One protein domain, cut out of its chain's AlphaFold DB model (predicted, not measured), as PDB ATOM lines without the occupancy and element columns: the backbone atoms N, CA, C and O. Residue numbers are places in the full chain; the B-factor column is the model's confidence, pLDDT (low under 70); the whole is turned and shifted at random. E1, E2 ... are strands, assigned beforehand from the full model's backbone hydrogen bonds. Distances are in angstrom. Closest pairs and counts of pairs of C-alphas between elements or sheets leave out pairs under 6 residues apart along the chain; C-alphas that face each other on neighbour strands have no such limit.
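AT A GLANCE: This is residues 136 to 187 of the 200 residues of the protein "Hypothetical protein" of Rotaria sp. Silwood1 (UniProt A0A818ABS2). One strongly twisted sheet of five strands zigzags along the chain, with long, bent E2 reaching from the hairpin with E1 at one end to E3, and the hairpin of E4 and E5 making the opposite edge. Residues 158 to 166 loop over one face of the sheet, and the loop 172 to 180 makes the end of the longest axis away from the E1 and E2 turn. The 52 printed residues hold no named helix and five named strands, E1 to E5, in that order both along the chain and across the antiparallel sheet; the class is all strand. The whole is compact, with a radius of gyration of the C-alphas of 10.0 A and spans of 30 by 21 by 14 A.

IN THESE COORDINATES: Find C-alpha 136 at (42.819, 5.157, -22.074), where E1, residues 136 to 140, begins. E2, residues 143 to 150, runs 19.9 A to C-alpha 150 at (32.498, 14.806, -16.201) and bends by 53 degrees at residue 147. Then come E3, residues 153 to 157, 12.9 A, and E4, residues 167 to 171, 12.1 A. E5, residues 181 to 186, ends at C-alpha 186 at (33.040, 22.860, -30.272).

HOW THE PARTS SIT: The five strands form a meander, each the antiparallel neighbour of the one before, and each successive pair is a hairpin. Look from edge strand E1 to E2, at 148 degrees, for N 138 and O 145, 2.8 A apart. Pairing is staggered: E2 pairs with E1 over 143 to 145 and with E3 over 146 to 150, where N 148 and O 155 are 3.0 A apart. Between E3 and E4, N 171 and O 156 are 2.9 A apart; between E4 and edge strand E5, N 184 and O 168 are 2.9 A apart. E1 and E3 are apart.

THE WHOLE: The C-alphas of Gly 142 and Gly 176, the two farthest apart, are 30.0 A from each other. The printed part has no cut, and no link is long. Mean pLDDT of the printed part is 85.6, and residue 174 is under 70.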
ATOM      1  N   GLY A 136      41.991   4.572 -21.020       72.75
ATOM      2  CA  GLY A 136      42.819   5.157 -22.074       72.75
ATOM      3  C   GLY A 136      43.951   6.040 -21.525       72.75
ATOM      4  O   GLY A 136      44.206   6.026 -20.319       72.75
ATOM      5  N   PRO A 137      44.655   6.787 -22.394       79.62
ATOM      6  CA  PRO A 137      44.374   6.966 -23.822       79.62
ATOM      7  C   PRO A 137      44.615   5.713 -24.682       79.62
ATOM      8  O   PRO A 137      45.529   4.936 -24.418       79.62
ATOM      9  N   ILE A 138      43.819   5.543 -25.741       77.50
ATOM     10  CA  ILE A 138      43.982   4.511 -26.778       77.50
ATOM     11  C   ILE A 138      44.049   5.180 -28.145       77.50
ATOM     12  O   ILE A 138      43.147   5.926 -28.525       77.50
ATOM     13  N   ALA A 139      45.094   4.870 -28.909       83.62
ATOM     14  CA  ALA A 139      45.211   5.319 -30.289       83.62
ATOM     15  C   ALA A 139      44.284   4.499 -31.202       83.62
ATOM     16  O   ALA A 139      44.439   3.284 -31.313       83.62
ATOM     17  N   SER A 140      43.329   5.152 -31.867       80.56
ATOM     18  CA  SER A 140      42.452   4.533 -32.869       80.56
ATOM     19  C   SER A 140      41.977   5.559 -33.899       80.56
ATOM     20  O   SER A 140      41.611   6.680 -33.543       80.56
ATOM     21  N   ASN A 141      41.993   5.181 -35.183       83.06
ATOM     22  CA  ASN A 141      41.617   6.037 -36.319       83.06
ATOM     23  C   ASN A 141      42.313   7.414 -36.329       83.06
ATOM     24  O   ASN A 141      41.709   8.417 -36.695       83.06
ATOM     25  N   GLY A 142      43.579   7.472 -35.902       85.19
ATOM     26  CA  GLY A 142      44.356   8.718 -35.835       85.19
ATOM     27  C   GLY A 142      44.061   9.603 -34.618       85.19
ATOM     28  O   GLY A 142      44.646  10.674 -34.495       85.19
ATOM     29  N   TYR A 143      43.206   9.154 -33.699       87.50
ATOM     30  CA  TYR A 143      42.832   9.887 -32.492       87.50
ATOM     31  C   TYR A 143      43.267   9.157 -31.223       87.50
ATOM     32  O   TYR A 143      43.386   7.934 -31.203       87.50
ATOM     33  N   SER A 144      43.466   9.925 -30.151       87.88
ATOM     34  CA  SER A 144      43.757   9.413 -28.812       87.88
ATOM     35  C   SER A 144      42.482   9.453 -27.973       87.88
ATOM     36  O   SER A 144      42.085  10.510 -27.483       87.88
ATOM     37  N   TRP A 145      41.813   8.308 -27.860       87.38
ATOM     38  CA  TRP A 145      40.530   8.176 -27.181       87.38
ATOM     39  C   TRP A 145      40.712   7.884 -25.702       87.38
ATOM     40  O   TRP A 145      41.445   6.970 -25.325       87.38
ATOM     41  N   ALA A 146      39.988   8.612 -24.867       86.81
ATOM     42  CA  ALA A 146      39.921   8.372 -23.439       86.81
ATOM     43  C   ALA A 146      38.472   8.436 -22.956       86.81
ATOM     44  O   ALA A 146      37.629   9.123 -23.535       86.81
ATOM     45  N   VAL A 147      38.203   7.731 -21.865       84.31
ATOM     46  CA  VAL A 147      36.986   7.882 -21.077       84.31
ATOM     47  C   VAL A 147      37.364   8.452 -19.720       84.31
ATOM     48  O   VAL A 147      38.300   7.967 -19.085       84.31
ATOM     49  N   GLY A 148      36.642   9.467 -19.259       84.31
ATOM     50  CA  GLY A 148      36.873  10.054 -17.945       84.31
ATOM     51  C   GLY A 148      35.637  10.719 -17.350       84.31
ATOM     52  O   GLY A 148      34.584  10.775 -17.976       84.31
ATOM     53  N   LEU A 149      35.758  11.186 -16.110       83.56
ATOM     54  CA  LEU A 149      34.657  11.767 -15.341       83.56
ATOM     55  C   LEU A 149      34.289  13.176 -15.819       83.56
ATOM     56  O   LEU A 149      35.165  14.025 -15.970       83.56
ATOM     57  N   CYS A 150      32.992  13.453 -15.969       85.19
ATOM     58  CA  CYS A 150      32.498  14.806 -16.201       85.19
ATOM     59  C   CYS A 150      31.056  15.012 -15.718       85.19
ATOM     60  O   CYS A 150      30.150  14.280 -16.111       85.19
ATOM     61  N   GLY A 151      30.831  16.033 -14.882       74.56
ATOM     62  CA  GLY A 151      29.486  16.485 -14.498       74.56
ATOM     63  C   GLY A 151      28.584  15.420 -13.858       74.56
ATOM     64  O   GLY A 151      27.383  15.433 -14.102       74.56
ATOM     65  N   GLY A 152      29.156  14.487 -13.087       72.25
ATOM     66  CA  GLY A 152      28.429  13.366 -12.466       72.25
ATOM     67  C   GLY A 152      28.272  12.124 -13.356       72.25
ATOM     68  O   GLY A 152      27.755  11.107 -12.895       72.25
ATOM     69  N   GLY A 153      28.754  12.188 -14.598       74.81
ATOM     70  CA  GLY A 153      28.769  11.100 -15.571       74.81
ATOM     71  C   GLY A 153      30.145  10.871 -16.191       74.81
ATOM     72  O   GLY A 153      31.169  11.266 -15.628       74.81
ATOM     73  N   TYR A 154      30.154  10.246 -17.370       77.50
ATOM     74  CA  TYR A 154      31.365   9.975 -18.143       77.50
ATOM     75  C   TYR A 154      31.360  10.706 -19.468       77.50
ATOM     76  O   TYR A 154      30.326  10.910 -20.104       77.50
ATOM     77  N   GLU A 155      32.564  11.073 -19.863       87.12
ATOM     78  CA  GLU A 155      32.903  11.651 -21.138       87.12
ATOM     79  C   GLU A 155      33.745  10.640 -21.916       87.12
ATOM     80  O   GLU A 155      34.801  10.235 -21.434       87.12
ATOM     81  N   LEU A 156      33.301  10.263 -23.115       87.81
ATOM     82  CA  LEU A 156      34.177   9.702 -24.142       87.81
ATOM     83  C   LEU A 156      34.744  10.874 -24.937       87.81
ATOM     84  O   LEU A 156      33.973  11.678 -25.460       87.81
ATOM     85  N   THR A 157      36.066  10.975 -25.041       91.12
ATOM     86  CA  THR A 157      36.708  12.098 -25.719       91.12
ATOM     87  C   THR A 157      37.934  11.699 -26.527       91.12
ATOM     88  O   THR A 157      38.701  10.827 -26.127       91.12
ATOM     89  N   ALA A 158      38.128  12.385 -27.650       92.00
ATOM     90  CA  ALA A 158      39.351  12.385 -28.446       92.00
ATOM     91  C   ALA A 158      40.116  13.723 -28.364       92.00
ATOM     92  O   ALA A 158      41.040  13.957 -29.138       92.00
ATOM     93  N   THR A 159      39.722  14.636 -27.468       89.31
ATOM     94  CA  THR A 159      40.293  15.997 -27.374       89.31
ATOM     95  C   THR A 159      41.558  16.079 -26.517       89.31
ATOM     96  O   THR A 159      42.125  17.158 -26.364       89.31
ATOM     97  N   GLY A 160      41.980  14.976 -25.890       83.62
ATOM     98  CA  GLY A 160      43.135  14.939 -24.981       83.62
ATOM     99  C   GLY A 160      42.915  15.599 -23.612       83.62
ATOM    100  O   GLY A 160      43.818  15.586 -22.784       83.62
ATOM    101  N   SER A 161      41.730  16.151 -23.343       87.62
ATOM    102  CA  SER A 161      41.368  16.723 -22.041       87.62
ATOM    103  C   SER A 161      39.935  16.357 -21.676       87.62
ATOM    104  O   SER A 161      39.001  16.651 -22.422       87.62
ATOM    105  N   THR A 162      39.779  15.700 -20.525       90.19
ATOM    106  CA  THR A 162      38.476  15.269 -20.017       90.19
ATOM    107  C   THR A 162      37.727  16.431 -19.372       90.19
ATOM    108  O   THR A 162      38.308  17.197 -18.606       90.19
ATOM    109  N   CYS A 163      36.422  16.520 -19.622       91.62
ATOM    110  CA  CYS A 163      35.515  17.501 -19.022       91.62
ATOM    111  C   CYS A 163      35.850  18.957 -19.361       91.62
ATOM    112  O   CYS A 163      35.627  19.873 -18.570       91.62
ATOM    113  N   ALA A 164      36.375  19.169 -20.564       92.69
ATOM    114  CA  ALA A 164      36.731  20.481 -21.074       92.69
ATOM    115  C   ALA A 164      35.946  20.821 -22.349       92.69
ATOM    116  O   ALA A 164      35.594  19.952 -23.152       92.69
ATOM    117  N   CYS A 165      35.673  22.108 -22.542       92.88
ATOM    118  CA  CYS A 165      35.046  22.621 -23.753       92.88
ATOM    119  C   CYS A 165      36.122  22.910 -24.802       92.88
ATOM    120  O   CYS A 165      36.835  23.903 -24.701       92.88
ATOM    121  N   ASN A 166      36.233  22.036 -25.798       92.94
ATOM    122  CA  ASN A 166      37.246  22.096 -26.852       92.94
ATOM    123  C   ASN A 166      36.613  21.807 -28.210       92.94
ATOM    124  O   ASN A 166      35.421  21.540 -28.294       92.94
ATOM    125  N   THR A 167      37.413  21.818 -29.270       92.88
ATOM    126  CA  THR A 167      36.994  21.327 -30.585       92.88
ATOM    127  C   THR A 167      37.432  19.878 -30.755       92.88
ATOM    128  O   THR A 167      38.602  19.564 -30.551       92.88
ATOM    129  N   GLY A 168      36.514  18.990 -31.139       92.12
ATOM    130  CA  GLY A 168      36.855  17.605 -31.462       92.12
ATOM    131  C   GLY A 168      35.680  16.649 -31.323       92.12
ATOM    132  O   GLY A 168      34.548  17.001 -31.648       92.12
ATOM    133  N   TYR A 169      35.970  15.427 -30.877       92.44
ATOM    134  CA  TYR A 169      34.979  14.371 -30.684       92.44
ATOM    135  C   TYR A 169      34.789  14.135 -29.198       92.44
ATOM    136  O   TYR A 169      35.695  13.648 -28.521       92.44
ATOM    137  N   THR A 170      33.612  14.485 -28.699       91.75
ATOM    138  CA  THR A 170      33.256  14.295 -27.299       91.75
ATOM    139  C   THR A 170      31.800  13.878 -27.192       91.75
ATOM    140  O   THR A 170      30.954  14.419 -27.901       91.75
ATOM    141  N   LEU A 171      31.504  12.955 -26.282       89.19
ATOM    142  CA  LEU A 171      30.150  12.553 -25.924       89.19
ATOM    143  C   LEU A 171      30.031  12.467 -24.400       89.19
ATOM    144  O   LEU A 171      30.843  11.803 -23.756       89.19
ATOM    145  N   ARG A 172      29.000  13.107 -23.836       85.31
ATOM    146  CA  ARG A 172      28.703  13.142 -22.396       85.31
ATOM    147  C   ARG A 172      27.244  12.756 -22.127       85.31
ATOM    148  O   ARG A 172      26.419  13.633 -21.886       85.31
ATOM    149  N   PRO A 173      26.888  11.463 -22.146       73.69
ATOM    150  CA  PRO A 173      25.488  11.033 -22.064       73.69
ATOM    151  C   PRO A 173      24.779  11.380 -20.746       73.69
ATOM    152  O   PRO A 173      23.557  11.362 -20.697       73.69
ATOM    153  N   CYS A 174      25.530  11.683 -19.681       68.38
ATOM    154  CA  CYS A 174      24.989  11.931 -18.340       68.38
ATOM    155  C   CYS A 174      25.435  13.278 -17.748       68.38
ATOM    156  O   CYS A 174      25.419  13.439 -16.528       68.38
ATOM    157  N   ILE A 175      25.883  14.235 -18.572       70.44
ATOM    158  CA  ILE A 175      26.205  15.573 -18.071       70.44
ATOM    159  C   ILE A 175      24.895  16.311 -17.793       70.44
ATOM    160  O   ILE A 175      24.057  16.453 -18.675       70.44
ATOM    161  N   GLY A 176      24.678  16.762 -16.559       75.75
ATOM    162  CA  GLY A 176      23.426  17.405 -16.132       75.75
ATOM    163  C   GLY A 176      23.163  18.799 -16.728       75.75
ATOM    164  O   GLY A 176      22.610  19.651 -16.040       75.75
ATOM    165  N   ASN A 177      23.629  19.085 -17.946       84.12
ATOM    166  CA  ASN A 177      23.483  20.362 -18.643       84.12
ATOM    167  C   ASN A 177      23.581  20.182 -20.172       84.12
ATOM    168  O   ASN A 177      23.711  19.074 -20.674       84.12
ATOM    169  N   VAL A 178      23.537  21.288 -20.923       84.94
ATOM    170  CA  VAL A 178      23.513  21.291 -22.399       84.94
ATOM    171  C   VAL A 178      24.846  20.945 -23.079       84.94
ATOM    172  O   VAL A 178      24.920  20.901 -24.305       84.94
ATOM    173  N   ASN A 179      25.917  20.682 -22.330       90.38
ATOM    174  CA  ASN A 179      27.245  20.422 -22.888       90.38
ATOM    175  C   ASN A 179      27.438  18.946 -23.256       90.38
ATOM    176  O   ASN A 179      28.447  18.348 -22.897       90.38
ATOM    177  N   TRP A 180      26.492  18.350 -23.976       86.88
ATOM    178  CA  TRP A 180      26.463  16.914 -24.285       86.88
ATOM    179  C   TRP A 180      27.627  16.417 -25.162       86.88
ATOM    180  O   TRP A 180      27.830  15.208 -25.273       86.88
ATOM    181  N   GLY A 181      28.418  17.320 -25.752       91.19
ATOM    182  CA  GLY A 181      29.540  16.999 -26.634       91.19
ATOM    183  C   GLY A 181      29.271  17.345 -28.100       91.19
ATOM    184  O   GLY A 181      28.208  17.859 -28.435       91.19
ATOM    185  N   ALA A 182      30.254  17.093 -28.965       92.56
ATOM    186  CA  ALA A 182      30.185  17.405 -30.390       92.56
ATOM    187  C   ALA A 182      31.014  16.437 -31.252       92.56
ATOM    188  O   ALA A 182      31.838  15.680 -30.738       92.56
ATOM    189  N   ILE A 183      30.785  16.456 -32.571       91.75
ATOM    190  CA  ILE A 183      31.565  15.732 -33.585       91.75
ATOM    191  C   ILE A 183      32.281  16.781 -34.423       91.75
ATOM    192  O   ILE A 183      31.630  17.572 -35.104       91.75
ATOM    193  N   ASN A 184      33.611  16.770 -34.390       90.50
ATOM    194  CA  ASN A 184      34.452  17.665 -35.183       90.50
ATOM    195  C   ASN A 184      34.068  19.159 -35.063       90.50
ATOM    196  O   ASN A 184      34.131  19.919 -36.027       90.50
ATOM    197  N   SER A 185      33.610  19.579 -33.885       91.50
ATOM    198  CA  SER A 185      33.230  20.965 -33.602       91.50
ATOM    199  C   SER A 185      33.337  21.244 -32.100       91.50
ATOM    200  O   SER A 185      33.850  20.409 -31.350       91.50
ATOM    201  N   TYR A 186      32.938  22.443 -31.668       94.31
ATOM    202  CA  TYR A 186      33.040  22.860 -30.272       94.31
ATOM    203  C   TYR A 186      32.098  22.041 -29.373       94.31
ATOM    204  O   TYR A 186      30.903  21.953 -29.632       94.31
ATOM    205  N   THR A 187      32.631  21.439 -28.309       93.69
ATOM    206  CA  THR A 187      31.984  20.359 -27.540       93.69
ATOM    207  C   THR A 187      31.050  20.832 -26.424       93.69
ATOM    208  O   THR A 187      30.512  20.012 -25.676       93.69
TER     209      THR A 187